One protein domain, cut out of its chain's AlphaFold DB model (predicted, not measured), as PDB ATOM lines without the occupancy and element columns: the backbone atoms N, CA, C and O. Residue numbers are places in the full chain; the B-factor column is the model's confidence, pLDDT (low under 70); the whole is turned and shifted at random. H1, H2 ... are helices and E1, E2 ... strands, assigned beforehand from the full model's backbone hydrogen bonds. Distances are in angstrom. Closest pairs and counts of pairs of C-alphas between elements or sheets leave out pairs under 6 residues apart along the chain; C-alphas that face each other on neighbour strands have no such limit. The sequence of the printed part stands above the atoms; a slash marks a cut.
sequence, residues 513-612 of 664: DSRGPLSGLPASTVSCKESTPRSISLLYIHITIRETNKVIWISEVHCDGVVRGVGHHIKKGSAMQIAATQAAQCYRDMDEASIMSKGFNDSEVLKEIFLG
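AT A GLANCE: This is residues 513 to 612 of the 664 residues of an uncharacterized protein of Schizosaccharomyces cryophilus (strain OY26 / ATCC MYA-4695 / CBS 11777 / NBRC 106824 / NRRL Y48691) (UniProt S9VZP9). A long, twisted sheet of four strands has two helices over one face, H1 lying over E3 and E2 and the shorter H2 standing up at one end; the far ends of E1, E2 and E4 reach beyond the helices. Residues 513 to 535, with no named element, loop past the opposite face. The 100 printed residues hold E1, E2, E3, H1, H2 and E4 in that order; the sheet, E3 E2 E1 E4, is mixed, and so is the class, helices and strands. The whole is compact, radius of gyration of the C-alphas 13.6 A, yet elongated, spanning 46 by 27 by 18 A.

IN THESE COORDINATES: E1, residues 536 to 545, begins at C-alpha 536 (0.550, 35.849, -13.037) and is 29.9 A long. E2 is residues 550 to 559, 29.7 A; E3 is 562 to 569, 21.7 A; E4 is 604 to 611, 21.3 A, ending at C-alpha 611 (-4.920, 52.606, -37.131). H1, residues 572 to 584, measures 18.3 A and H2, 592 to 599, 10.4 A.

HOW THE PARTS SIT: E1, E2 and E3 form a meander, each strand the antiparallel neighbour of the one before, with N 541 and O 554 at 2.9 A and N 555 and O 567 at 2.8 A. E4 is parallel to E1, with N 606 and O 540 at 2.9 A. H1 is on the sheet at a height of 6.0 A, slantwise to the strands; Gly 567 and Ala 579 have the closest C-alphas of E3 and H1, 4.1 A. H2, on the same face, lies over E1. H1 and H2 touch, about perpendicular at 77 degrees, their closest C-alphas being Thr 581 and Glu 592, 5.1 A. In both helices every O i to N i+4 pair is within hydrogen-bond range. E3, H1 H2 and E4 make a split strand-helix-strand unit, two strands running the same way with E2 and E1 between them; its crossover is right-handed.

THE WHOLE: The C-alphas farthest apart, of Lys 529 and Glu 547, are 46.3 A apart. The printed part has no cut, and no link between named elements is long. Confidence is under 70 at residues 513 to 516, 525, 527 to 530 and 612.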
ATOM      1  N   ASP A 513     -10.670  56.943 -18.517       57.69
ATOM      2  CA  ASP A 513     -11.161  55.642 -18.082       57.69
ATOM      3  C   ASP A 513     -10.208  55.140 -16.996       57.69
ATOM      4  O   ASP A 513      -9.001  55.066 -17.212       57.69
ATOM      5  N   SER A 514     -10.735  54.828 -15.812       60.44
ATOM      6  CA  SER A 514      -9.970  54.166 -14.745       60.44
ATOM      7  C   SER A 514      -9.699  52.690 -15.068       60.44
ATOM      8  O   SER A 514      -9.081  51.985 -14.273       60.44
ATOM      9  N   ARG A 515     -10.184  52.226 -16.228       65.56
ATOM     10  CA  ARG A 515     -10.076  50.872 -16.763       65.56
ATOM     11  C   ARG A 515      -8.784  50.661 -17.553       65.56
ATOM     12  O   ARG A 515      -8.331  51.528 -18.293       65.56
ATOM     13  N   GLY A 516      -8.220  49.471 -17.400       68.25
ATOM     14  CA  GLY A 516      -7.063  48.974 -18.122       68.25
ATOM     15  C   GLY A 516      -7.342  48.806 -19.621       68.25
ATOM     16  O   GLY A 516      -8.491  48.615 -20.030       68.25
ATOM     17  N   PRO A 517      -6.299  48.892 -20.457       76.25
ATOM     18  CA  PRO A 517      -6.439  48.998 -21.903       76.25
ATOM     19  C   PRO A 517      -6.865  47.708 -22.600       76.25
ATOM     20  O   PRO A 517      -7.550  47.803 -23.615       76.25
ATOM     21  N   LEU A 518      -6.451  46.525 -22.123       79.31
ATOM     22  CA  LEU A 518      -6.681  45.257 -22.830       79.31
ATOM     23  C   LEU A 518      -7.880  44.501 -22.258       79.31
ATOM     24  O   LEU A 518      -8.697  43.980 -23.013       79.31
ATOM     25  N   SER A 519      -8.024  44.464 -20.936       76.06
ATOM     26  CA  SER A 519      -9.156  43.781 -20.296       76.06
ATOM     27  C   SER A 519     -10.377  44.678 -20.059       76.06
ATOM     28  O   SER A 519     -11.468  44.175 -19.783       76.06
ATOM     29  N   GLY A 520     -10.221  46.005 -20.129       71.00
ATOM     30  CA  GLY A 520     -11.275  46.949 -19.751       71.00
ATOM     31  C   GLY A 520     -11.624  46.915 -18.253       71.00
ATOM     32  O   GLY A 520     -12.663  47.456 -17.864       71.00
ATOM     33  N   LEU A 521     -10.794  46.285 -17.412       75.25
ATOM     34  CA  LEU A 521     -10.950  46.223 -15.955       75.25
ATOM     35  C   LEU A 521     -10.084  47.285 -15.271       75.25
ATOM     36  O   LEU A 521      -8.957  47.500 -15.704       75.25
ATOM     37  N   PRO A 522     -10.551  47.949 -14.202       72.75
ATOM     38  CA  PRO A 522      -9.745  48.941 -13.501       72.75
ATOM     39  C   PRO A 522      -8.471  48.347 -12.907       72.75
ATOM     40  O   PRO A 522      -8.505  47.276 -12.298       72.75
ATOM     41  N   ALA A 523      -7.359  49.069 -13.065       74.06
ATOM     42  CA  ALA A 523      -6.109  48.718 -12.408       74.06
ATOM     43  C   ALA A 523      -6.295  48.873 -10.893       74.06
ATOM     44  O   ALA A 523      -6.588  49.963 -10.397       74.06
ATOM     45  N   SER A 524      -6.177  47.770 -10.157       75.19
ATOM     46  CA  SER A 524      -6.359  47.783  -8.710       75.19
ATOM     47  C   SER A 524      -5.070  48.222  -8.026       75.19
ATOM     48  O   SER A 524      -4.117  47.450  -7.931       75.19
ATOM     49  N   THR A 525      -5.075  49.448  -7.506       65.44
ATOM     50  CA  THR A 525      -3.982  50.041  -6.714       65.44
ATOM     51  C   THR A 525      -4.020  49.639  -5.236       65.44
ATOM     52  O   THR A 525      -3.222  50.122  -4.434       65.44
ATOM     53  N   VAL A 526      -4.960  48.771  -4.847       70.25
ATOM     54  CA  VAL A 526      -5.110  48.326  -3.458       70.25
ATOM     55  C   VAL A 526      -3.989  47.348  -3.126       70.25
ATOM     56  O   VAL A 526      -3.885  46.296  -3.763       70.25
ATOM     57  N   SER A 527      -3.189  47.676  -2.110       64.56
ATOM     58  CA  SER A 527      -2.132  46.802  -1.604       64.56
ATOM     59  C   SER A 527      -2.702  45.453  -1.158       64.56
ATOM     60  O   SER A 527      -3.702  45.368  -0.437       64.56
ATOM     61  N   CYS A 528      -2.081  44.370  -1.622       66.31
ATOM     62  CA  CYS A 528      -2.501  43.019  -1.288       66.31
ATOM     63  C   CYS A 528      -2.066  42.662   0.142       66.31
ATOM     64  O   CYS A 528      -0.969  42.999   0.585       66.31
ATOM     65  N   LYS A 529      -2.922  41.934   0.878       61.41
ATOM     66  CA  LYS A 529      -2.535  41.339   2.172       61.41
ATOM     67  C   LYS A 529      -1.544  40.181   1.995       61.41
ATOM     68  O   LYS A 529      -0.771  39.914   2.910       61.41
ATOM     69  N   GLU A 530      -1.586  39.519   0.841       66.50
ATOM     70  CA  GLU A 530      -0.747  38.375   0.478       66.50
ATOM     71  C   GLU A 530       0.652  38.825   0.020       66.50
ATOM     72  O   GLU A 530       0.796  39.857  -0.639       66.50
ATOM     73  N   SER A 531       1.684  38.052   0.370       70.06
ATOM     74  CA  SER A 531       3.085  38.326   0.009       70.06
ATOM     75  C   SER A 531       3.387  38.052  -1.468       70.06
ATOM     76  O   SER A 531       4.200  38.757  -2.064       70.06
ATOM     77  N   THR A 532       2.705  37.075  -2.080       77.50
ATOM     78  CA  THR A 532       2.908  36.672  -3.481       77.50
ATOM     79  C   THR A 532       1.594  36.263  -4.160       77.50
ATOM     80  O   THR A 532       0.820  35.537  -3.534       77.50
ATOM     81  N   PRO A 533       1.363  36.624  -5.437       80.94
ATOM     82  CA  PRO A 533       0.211  36.153  -6.209       80.94
ATOM     83  C   PRO A 533       0.314  34.662  -6.562       80.94
ATOM     84  O   PRO A 533       1.418  34.130  -6.730       80.94
ATOM     85  N   ARG A 534      -0.834  33.990  -6.708       80.12
ATOM     86  CA  ARG A 534      -0.933  32.563  -7.074       80.12
ATOM     87  C   ARG A 534      -0.836  32.349  -8.579       80.12
ATOM     88  O   ARG A 534      -0.268  31.347  -9.005       80.12
ATOM     89  N   SER A 535      -1.367  33.274  -9.373       82.94
ATOM     90  CA  SER A 535      -1.227  33.273 -10.831       82.94
ATOM     91  C   SER A 535      -0.792  34.640 -11.348       82.94
ATOM     92  O   SER A 535      -1.236  35.675 -10.850       82.94
ATOM     93  N   ILE A 536       0.088  34.640 -12.351       85.88
ATOM     94  CA  ILE A 536       0.550  35.849 -13.037       85.88
ATOM     95  C   ILE A 536       0.465  35.594 -14.536       85.88
ATOM     96  O   ILE A 536       1.095  34.666 -15.026       85.88
ATOM     97  N   SER A 537      -0.260  36.437 -15.266       86.81
ATOM     98  CA  SER A 537      -0.313  36.380 -16.729       86.81
ATOM     99  C   SER A 537      -0.029  37.749 -17.337       86.81
ATOM    100  O   SER A 537      -0.529  38.774 -16.861       86.81
ATOM    101  N   LEU A 538       0.773  37.760 -18.402       86.62
ATOM    102  CA  LEU A 538       1.198  38.969 -19.105       86.62
ATOM    103  C   LEU A 538       0.491  39.063 -20.456       86.62
ATOM    104  O   LEU A 538       0.723  38.244 -21.339       86.62
ATOM    105  N   LEU A 539      -0.322  40.097 -20.642       87.88
ATOM    106  CA  LEU A 539      -0.976  40.381 -21.917       87.88
ATOM    107  C   LEU A 539      -0.289  41.553 -22.593       87.88
ATOM    108  O   LEU A 539      -0.009  42.564 -21.954       87.88
ATOM    109  N   TYR A 540      -0.033  41.450 -23.892       88.44
ATOM    110  CA  TYR A 540       0.502  42.581 -24.638       88.44
ATOM    111  C   TYR A 540      -0.028  42.657 -26.064       88.44
ATOM    112  O   TYR A 540      -0.345  41.653 -26.701       88.44
ATOM    113  N   ILE A 541      -0.112  43.886 -26.569       87.88
ATOM    114  CA  ILE A 541      -0.591  44.189 -27.914       87.88
ATOM    115  C   ILE A 541       0.323  45.196 -28.600       87.88
ATOM    116  O   ILE A 541       0.847  46.125 -27.978       87.88
ATOM    117  N   HIS A 542       0.488  45.000 -29.903       90.06
ATOM    118  CA  HIS A 542       1.212  45.901 -30.783       90.06
ATOM    119  C   HIS A 542       0.230  46.793 -31.545       90.06
ATOM    120  O   HIS A 542      -0.708  46.300 -32.180       90.06
ATOM    121  N   ILE A 543       0.438  48.108 -31.481       86.81
ATOM    122  CA  ILE A 543      -0.410  49.100 -32.144       86.81
ATOM    123  C   ILE A 543       0.452  49.948 -33.067       86.81
ATOM    124  O   ILE A 543       1.436  50.553 -32.642       86.81
ATOM    125  N   THR A 544       0.042  50.022 -34.331       85.56
ATOM    126  CA  THR A 544       0.707  50.823 -35.361       85.56
ATOM    127  C   THR A 544      -0.264  51.839 -35.951       85.56
ATOM    128  O   THR A 544      -1.296  51.468 -36.515       85.56
ATOM    129  N   ILE A 545       0.083  53.123 -35.881       82.69
ATOM    130  CA  ILE A 545      -0.640  54.203 -36.559       82.69
ATOM    131  C   ILE A 545       0.067  54.501 -37.878       82.69
ATOM    132  O   ILE A 545       1.122  55.130 -37.904       82.69
ATOM    133  N   ARG A 546      -0.513  54.030 -38.985       80.06
ATOM    134  CA  ARG A 546       0.121  54.022 -40.317       80.06
ATOM    135  C   ARG A 546       0.391  55.418 -40.872       80.06
ATOM    136  O   ARG A 546       1.371  55.614 -41.574       80.06
ATOM    137  N   GLU A 547      -0.469  56.383 -40.569       74.38
ATOM    138  CA  GLU A 547      -0.350  57.744 -41.111       74.38
ATOM    139  C   GLU A 547       0.728  58.574 -40.399       74.38
ATOM    140  O   GLU A 547       1.277  59.499 -40.991       74.38
ATOM    141  N   THR A 548       1.057  58.242 -39.146       73.25
ATOM    142  CA  THR A 548       2.068  58.956 -38.346       73.25
ATOM    143  C   THR A 548       3.306  58.108 -38.049       73.25
ATOM    144  O   THR A 548       4.221  58.585 -37.382       73.25
ATOM    145  N   ASN A 549       3.355  56.862 -38.545       75.50
ATOM    146  CA  ASN A 549       4.383  55.852 -38.252       75.50
ATOM    147  C   ASN A 549       4.659  55.664 -36.749       75.50
ATOM    148  O   ASN A 549       5.737  55.215 -36.354       75.50
ATOM    149  N   LYS A 550       3.688  56.000 -35.894       79.25
ATOM    150  CA  LYS A 550       3.809  55.819 -34.450       79.25
ATOM    151  C   LYS A 550       3.504  54.376 -34.091       79.25
ATOM    152  O   LYS A 550       2.453  53.841 -34.448       79.25
ATOM    153  N   VAL A 551       4.430  53.774 -33.358       82.94
ATOM    154  CA  VAL A 551       4.345  52.397 -32.878       82.94
ATOM    155  C   VAL A 551       4.376  52.403 -31.359       82.94
ATOM    156  O   VAL A 551       5.228  53.055 -30.753       82.94
ATOM    157  N   ILE A 552       3.452  51.668 -30.748       88.31
ATOM    158  CA  ILE A 552       3.386  51.506 -29.299       88.31
ATOM    159  C   ILE A 552       3.028  50.067 -28.938       88.31
ATOM    160  O   ILE A 552       2.140  49.450 -29.525       88.31
ATOM    161  N   TRP A 553       3.742  49.541 -27.952       89.62
ATOM    162  CA  TRP A 553       3.380  48.335 -27.228       89.62
ATOM    163  C   TRP A 553       2.629  48.733 -25.974       89.62
ATOM    164  O   TRP A 553       3.091  49.597 -25.228       89.62
ATOM    165  N   ILE A 554       1.500  48.080 -25.737       90.06
ATOM    166  CA  ILE A 554       0.772  48.159 -24.473       90.06
ATOM    167  C   ILE A 554       0.868  46.789 -23.811       90.06
ATOM    168  O   ILE A 554       0.717  45.766 -24.479       90.06
ATOM    169  N   SER A 555       1.167  46.770 -22.519       90.25
ATOM    170  CA  SER A 555       1.312  45.573 -21.697       90.25
ATOM    171  C   SER A 555       0.458  45.692 -20.440       90.25
ATOM    172  O   SER A 555       0.406  46.749 -19.818       90.25
ATOM    173  N   GLU A 556      -0.195  44.600 -20.067       90.25
ATOM    174  CA  GLU A 556      -1.081  44.489 -18.915       90.25
ATOM    175  C   GLU A 556      -0.685  43.259 -18.093       90.25
ATOM    176  O   GLU A 556      -0.544  42.158 -18.631       90.25
ATOM    177  N   VAL A 557      -0.474  43.451 -16.789       88.25
ATOM    178  CA  VAL A 557      -0.146  42.372 -15.851       88.25
ATOM    179  C   VAL A 557      -1.380  42.027 -15.042       88.25
ATOM    180  O   VAL A 557      -1.913  42.865 -14.307       88.25
ATOM    181  N   HIS A 558      -1.801  40.773 -15.152       87.06
ATOM    182  CA  HIS A 558      -2.860  40.207 -14.335       87.06
ATOM    183  C   HIS A 558      -2.237  39.362 -13.234       87.06
ATOM    184  O   HIS A 558      -1.481  38.436 -13.522       87.06
ATOM    185  N   CYS A 559      -2.600  39.655 -11.991       83.88
ATOM    186  CA  CYS A 559      -2.280  38.820 -10.844       83.88
ATOM    187  C   CYS A 559      -3.590  38.334 -10.222       83.88
ATOM    188  O   CYS A 559      -4.457  39.152  -9.903       83.88
ATOM    189  N   ASP A 560      -3.759  37.017 -10.093       81.38
ATOM    190  CA  ASP A 560      -4.959  36.384  -9.522       81.38
ATOM    191  C   ASP A 560      -6.273  36.826 -10.199       81.38
ATOM    192  O   ASP A 560      -7.315  36.989  -9.566       81.38
ATOM    193  N   GLY A 561      -6.217  37.066 -11.515       72.69
ATOM    194  CA  GLY A 561      -7.358  37.522 -12.317       72.69
ATOM    195  C   GLY A 561      -7.667  39.023 -12.223       72.69
ATOM    196  O   GLY A 561      -8.589  39.486 -12.895       72.69
ATOM    197  N   VAL A 562      -6.893  39.796 -11.454       81.44
ATOM    198  CA  VAL A 562      -7.040  41.254 -11.310       81.44
ATOM    199  C   VAL A 562      -5.896  41.979 -12.015       81.44
ATOM    200  O   VAL A 562      -4.741  41.570 -11.935       81.44
ATOM    201  N   VAL A 563      -6.206  43.092 -12.674       85.88
ATOM    202  CA  VAL A 563      -5.210  43.949 -13.331       85.88
ATOM    203  C   VAL A 563      -4.431  44.724 -12.279       85.88
ATOM    204  O   VAL A 563      -5.013  45.515 -11.531       85.88
ATOM    205  N   ARG A 564      -3.117  44.502 -12.212       85.69
ATOM    206  CA  ARG A 564      -2.232  45.128 -11.214       85.69
ATOM    207  C   ARG A 564      -1.214  46.091 -11.807       85.69
ATOM    208  O   ARG A 564      -0.660  46.899 -11.075       85.69
ATOM    209  N   GLY A 565      -0.997  46.053 -13.118       86.69
ATOM    210  CA  GLY A 565      -0.089  46.987 -13.771       86.69
ATOM    211  C   GLY A 565      -0.377  47.143 -15.252       86.69
ATOM    212  O   GLY A 565      -0.762  46.186 -15.926       86.69
ATOM    213  N   VAL A 566      -0.183  48.362 -15.751       88.88
ATOM    214  CA  VAL A 566      -0.365  48.725 -17.155       88.88
ATOM    215  C   VAL A 566       0.822  49.566 -17.615       88.88
ATOM    216  O   VAL A 566       1.059  50.671 -17.126       88.88
ATOM    217  N   GLY A 567       1.548  49.068 -18.608       87.56
ATOM    218  CA  GLY A 567       2.704  49.736 -19.189       87.56
ATOM    219  C   GLY A 567       2.518  49.998 -20.674       87.56
ATOM    220  O   GLY A 567       1.916  49.201 -21.390       87.56
ATOM    221  N   HIS A 568       3.053  51.117 -21.156       89.69
ATOM    222  CA  HIS A 568       3.092  51.420 -22.579       89.69
ATOM    223  C   HIS A 568       4.462  51.969 -22.976       89.69
ATOM    224  O   HIS A 568       5.038  52.793 -22.269       89.69
ATOM    225  N   HIS A 569       5.016  51.498 -24.094       88.38
ATOM    226  CA  HIS A 569       6.316  51.952 -24.594       88.38
ATOM    227  C   HIS A 569       6.526  51.582 -26.071       88.38
ATOM    228  O   HIS A 569       5.883  50.678 -26.590       88.38
ATOM    229  N   ILE A 570       7.477  52.224 -26.758       86.12
ATOM    230  CA  ILE A 570       7.840  51.902 -28.158       86.12
ATOM    231  C   ILE A 570       8.480  50.505 -28.269       86.12
ATOM    232  O   ILE A 570       8.342  49.812 -29.273       86.12
ATOM    233  N   LYS A 571       9.190  50.078 -27.222       87.81
ATOM    234  CA  LYS A 571       9.829  48.757 -27.113       87.81
ATOM    235  C   LYS A 571       8.997  47.836 -26.226       87.81
ATOM    236  O   LYS A 571       8.711  48.204 -25.089       87.81
ATOM    237  N   LYS A 572       8.733  46.616 -26.703       85.88
ATOM    238  CA  LYS A 572       8.004  45.562 -25.977       85.88
ATOM    239  C   LYS A 572       8.537  45.326 -24.558       85.88
ATOM    240  O   LYS A 572       7.771  45.393 -23.608       85.88
ATOM    241  N   GLY A 573       9.847  45.107 -24.411       85.12
ATOM    242  CA  GLY A 573      10.455  44.807 -23.105       85.12
ATOM    243  C   GLY A 573      10.268  45.924 -22.076       85.12
ATOM    244  O   GLY A 573       9.940  45.655 -20.930       85.12
ATOM    245  N   SER A 574      10.376  47.184 -22.499       89.06
ATOM    246  CA  SER A 574      10.161  48.334 -21.615       89.06
ATOM    247  C   SER A 574       8.689  48.508 -21.227       89.06
ATOM    248  O   SER A 574       8.404  48.886 -20.099       89.06
ATOM    249  N   ALA A 575       7.745  48.212 -22.132       88.38
ATOM    250  CA  ALA A 575       6.317  48.237 -21.805       88.38
ATOM    251  C   ALA A 575       5.975  47.178 -20.744       88.38
ATOM    252  O   ALA A 575       5.250  47.469 -19.794       88.38
ATOM    253  N   MET A 576       6.559  45.981 -20.867       88.81
ATOM    254  CA  MET A 576       6.410  44.903 -19.888       88.81
ATOM    255  C   MET A 576       7.017  45.269 -18.534       88.81
ATOM    256  O   MET A 576       6.359  45.092 -17.516       88.81
ATOM    257  N   GLN A 577       8.230  45.819 -18.534       89.81
ATOM    258  CA  GLN A 577       8.914  46.286 -17.331       89.81
ATOM    259  C   GLN A 577       8.068  47.322 -16.582       89.81
ATOM    260  O   GLN A 577       7.764  47.106 -15.418       89.81
ATOM    261  N   ILE A 578       7.570  48.366 -17.257       88.88
ATOM    262  CA  ILE A 578       6.707  49.386 -16.628       88.88
ATOM    263  C   ILE A 578       5.461  48.749 -15.989       88.88
ATOM    264  O   ILE A 578       5.087  49.098 -14.868       88.88
ATOM    265  N   ALA A 579       4.821  47.807 -16.687       89.19
ATOM    266  CA  ALA A 579       3.641  47.115 -16.181       89.19
ATOM    267  C   ALA A 579       3.982  46.228 -14.964       89.19
ATOM    268  O   ALA A 579       3.247  46.207 -13.979       89.19
ATOM    269  N   ALA A 580       5.122  45.534 -15.001       89.56
ATOM    270  CA  ALA A 580       5.602  44.689 -13.916       89.56
ATOM    271  C   ALA A 580       6.042  45.502 -12.689       89.56
ATOM    272  O   ALA A 580       5.747  45.092 -11.570       89.56
ATOM    273  N   THR A 581       6.661  46.675 -12.865       89.88
ATOM    274  CA  THR A 581       7.028  47.571 -11.759       89.88
ATOM    275  C   THR A 581       5.778  48.060 -11.019       89.88
ATOM    276  O   THR A 581       5.754  48.068  -9.791       89.88
ATOM    277  N   GLN A 582       4.712  48.418 -11.745       88.19
ATOM    278  CA  GLN A 582       3.433  48.811 -11.135       88.19
ATOM    279  C   GLN A 582       2.764  47.648 -10.390       88.19
ATOM    280  O   GLN A 582       2.264  47.824  -9.280       88.19
ATOM    281  N   ALA A 583       2.800  46.444 -10.966       87.75
ATOM    282  CA  ALA A 583       2.259  45.262 -10.310       87.75
ATOM    283  C   ALA A 583       3.064  44.877  -9.055       87.75
ATOM    284  O   ALA A 583       2.468  44.486  -8.055       87.75
ATOM    285  N   ALA A 584       4.392  45.038  -9.073       86.81
ATOM    286  CA  ALA A 584       5.280  44.760  -7.941       86.81
ATOM    287  C   ALA A 584       4.955  45.639  -6.733       86.81
ATOM    288  O   ALA A 584       4.889  45.139  -5.618       86.81
ATOM    289  N   GLN A 585       4.616  46.914  -6.955       85.62
ATOM    290  CA  GLN A 585       4.209  47.839  -5.888       85.62
ATOM    291  C   GLN A 585       2.959  47.381  -5.113       85.62
ATOM    292  O   GLN A 585       2.723  47.848  -3.998       85.62
ATOM    293  N   CYS A 586       2.159  46.465  -5.669       83.12
ATOM    294  CA  CYS A 586       0.980  45.916  -4.998       83.12
ATOM    295  C   CYS A 586       1.308  44.792  -3.994       83.12
ATOM    296  O   CYS A 586       0.430  44.426  -3.207       83.12
ATOM    297  N   TYR A 587       2.532  44.249  -4.006       82.94
ATOM    298  CA  TYR A 587       2.967  43.100  -3.203       82.94
ATOM    299  C   TYR A 587       4.233  43.443  -2.401       82.94
ATOM    300  O   TYR A 587       5.083  44.196  -2.856       82.94
ATOM    301  N   ARG A 588       4.364  42.904  -1.182       73.19
ATOM    302  CA  ARG A 588       5.486  43.246  -0.283       73.19
ATOM    303  C   ARG A 588       6.802  42.539  -0.617       73.19
ATOM    304  O   ARG A 588       7.847  43.158  -0.472       73.19
ATOM    305  N   ASP A 589       6.740  41.294  -1.089       78.81
ATOM    306  CA  ASP A 589       7.915  40.419  -1.251       78.81
ATOM    307  C   ASP A 589       8.163  40.037  -2.725       78.81
ATOM    308  O   ASP A 589       8.633  38.940  -3.036       78.81
ATOM    309  N   MET A 590       7.774  40.904  -3.663       81.12
ATOM    310  CA  MET A 590       7.845  40.628  -5.099       81.12
ATOM    311  C   MET A 590       8.510  41.774  -5.849       81.12
ATOM    312  O   MET A 590       7.967  42.871  -5.934       81.12
ATOM    313  N   ASP A 591       9.632  41.462  -6.488       84.62
ATOM    314  CA  ASP A 591      10.306  42.375  -7.402       84.62
ATOM    315  C   ASP A 591       9.752  42.255  -8.828       84.62
ATOM    316  O   ASP A 591       9.184  41.233  -9.231       84.62
ATOM    317  N   GLU A 592       9.991  43.285  -9.639       86.88
ATOM    318  CA  GLU A 592       9.654  43.312 -11.068       86.88
ATOM    319  C   GLU A 592      10.159  42.058 -11.809       86.88
ATOM    320  O   GLU A 592       9.422  41.438 -12.578       86.88
ATOM    321  N   ALA A 593      11.397  41.635 -11.529       85.38
ATOM    322  CA  ALA A 593      12.005  40.449 -12.129       85.38
ATOM    323  C   ALA A 593      11.260  39.153 -11.762       85.38
ATOM    324  O   ALA A 593      11.129  38.247 -12.590       85.38
ATOM    325  N   SER A 594      10.714  39.071 -10.546       84.25
ATOM    326  CA  SER A 594       9.917  37.933 -10.075       84.25
ATOM    327  C   SER A 594       8.548  37.877 -10.755       84.25
ATOM    328  O   SER A 594       8.071  36.794 -11.089       84.25
ATOM    329  N   ILE A 595       7.931  39.033 -11.025       84.69
ATOM    330  CA  ILE A 595       6.680  39.121 -11.796       84.69
ATOM    331  C   ILE A 595       6.912  38.742 -13.255       84.69
ATOM    332  O   ILE A 595       6.159  37.941 -13.807       84.69
ATOM    333  N   MET A 596       7.962  39.279 -13.878       85.12
ATOM    334  CA  MET A 596       8.267  38.988 -15.277       85.12
ATOM    335  C   MET A 596       8.640  37.519 -15.489       85.12
ATOM    336  O   MET A 596       8.144  36.910 -16.432       85.12
ATOM    337  N   SER A 597       9.463  36.932 -14.614       84.50
ATOM    338  CA  SER A 597       9.883  35.526 -14.731       84.50
ATOM    339  C   SER A 597       8.722  34.546 -14.554       84.50
ATOM    340  O   SER A 597       8.599  33.606 -15.336       84.50
ATOM    341  N   LYS A 598       7.837  34.780 -13.579       81.06
ATOM    342  CA  LYS A 598       6.653  33.937 -13.354       81.06
ATOM    343  C   LYS A 598       5.576  34.141 -14.424       81.06
ATOM    344  O   LYS A 598       4.972  33.169 -14.858       81.06
ATOM    345  N   GLY A 599       5.365  35.378 -14.875       76.44
ATOM    346  CA  GLY A 599       4.330  35.721 -15.855       76.44
ATOM    347  C   GLY A 599       4.687  35.441 -17.318       76.44
ATOM    348  O   GLY A 599       3.805  35.507 -18.172       76.44
ATOM    349  N   PHE A 600       5.954  35.146 -17.638       76.81
ATOM    350  CA  PHE A 600       6.382  34.891 -19.021       76.81
ATOM    351  C   PHE A 600       5.786  33.598 -19.594       76.81
ATOM    352  O   PHE A 600       5.434  33.558 -20.774       76.81
ATOM    353  N   ASN A 601       5.642  32.570 -18.755       73.75
ATOM    354  CA  ASN A 601       5.113  31.265 -19.161       73.75
ATOM    355  C   ASN A 601       3.641  31.343 -19.592       73.75
ATOM    356  O   ASN A 601       3.261  30.693 -20.560       73.75
ATOM    357  N   ASP A 602       2.858  32.205 -18.940       73.31
ATOM    358  CA  ASP A 602       1.437  32.437 -19.229       73.31
ATOM    359  C   ASP A 602       1.221  33.742 -20.018       73.31
ATOM    360  O   ASP A 602       0.195  34.415 -19.883       73.31
ATOM    361  N   SER A 603       2.217  34.154 -20.813       78.62
ATOM    362  CA  SER A 603       2.143  35.390 -21.589       78.62
ATOM    363  C   SER A 603       1.430  35.203 -22.932       78.62
ATOM    364  O   SER A 603       1.698  34.255 -23.670       78.62
ATOM    365  N   GLU A 604       0.533  36.126 -23.286       81.06
ATOM    366  CA  GLU A 604      -0.267  36.062 -24.515       81.06
ATOM    367  C   GLU A 604      -0.143  37.357 -25.339       81.06
ATOM    368  O   GLU A 604      -0.226  38.479 -24.827       81.06
ATOM    369  N   VAL A 605       0.068  37.183 -26.652       82.44
ATOM    370  CA  VAL A 605       0.181  38.273 -27.634       82.44
ATOM    371  C   VAL A 605      -1.149  38.427 -28.353       82.44
ATOM    372  O   VAL A 605      -1.566  37.532 -29.089       82.44
ATOM    373  N   LEU A 606      -1.798  39.576 -28.195       80.38
ATOM    374  CA  LEU A 606      -3.031  39.874 -28.920       80.38
ATOM    375  C   LEU A 606      -2.734  40.281 -30.374       80.38
ATOM    376  O   LEU A 606      -1.660  40.807 -30.677       80.38
ATOM    377  N   LYS A 607      -3.697  40.056 -31.285       80.00
ATOM    378  CA  LYS A 607      -3.551  40.432 -32.707       80.00
ATOM    379  C   LYS A 607      -3.268  41.932 -32.839       80.00
ATOM    380  O   LYS A 607      -3.892  42.747 -32.164       80.00
ATOM    381  N   GLU A 608      -2.359  42.280 -33.741       83.19
ATOM    382  CA  GLU A 608      -1.934  43.664 -33.950       83.19
ATOM    383  C   GLU A 608      -3.089  44.566 -34.405       83.19
ATOM    384  O   GLU A 608      -3.954  44.154 -35.185       83.19
ATOM    385  N   ILE A 609      -3.080  45.819 -33.944       82.44
ATOM    386  CA  ILE A 609      -4.062  46.832 -34.341       82.44
ATOM    387  C   ILE A 609      -3.386  47.869 -35.233       82.44
ATOM    388  O   ILE A 609      -2.449  48.558 -34.829       82.44
ATOM    389  N   PHE A 610      -3.918  48.019 -36.446       81.50
ATOM    390  CA  PHE A 610      -3.505  49.052 -37.388       81.50
ATOM    391  C   PHE A 610      -4.536  50.180 -37.429       81.50
ATOM    392  O   PHE A 610      -5.691  49.962 -37.801       81.50
ATOM    393  N   LEU A 611      -4.106  51.392 -37.082       79.62
ATOM    394  CA  LEU A 611      -4.920  52.606 -37.131       79.62
ATOM    395  C   LEU A 611      -4.488  53.495 -38.307       79.62
ATOM    396  O   LEU A 611      -3.307  53.570 -38.643       79.62
ATOM    397  N   GLY A 612      -5.452  54.183 -38.921       66.88
ATOM    398  CA  GLY A 612      -5.240  55.021 -40.109       66.88
ATOM    399  C   GLY A 612      -5.589  54.314 -41.423       66.88
ATOM    400  O   GLY A 612      -5.841  53.105 -41.464       66.88
TER     401      GLY A 612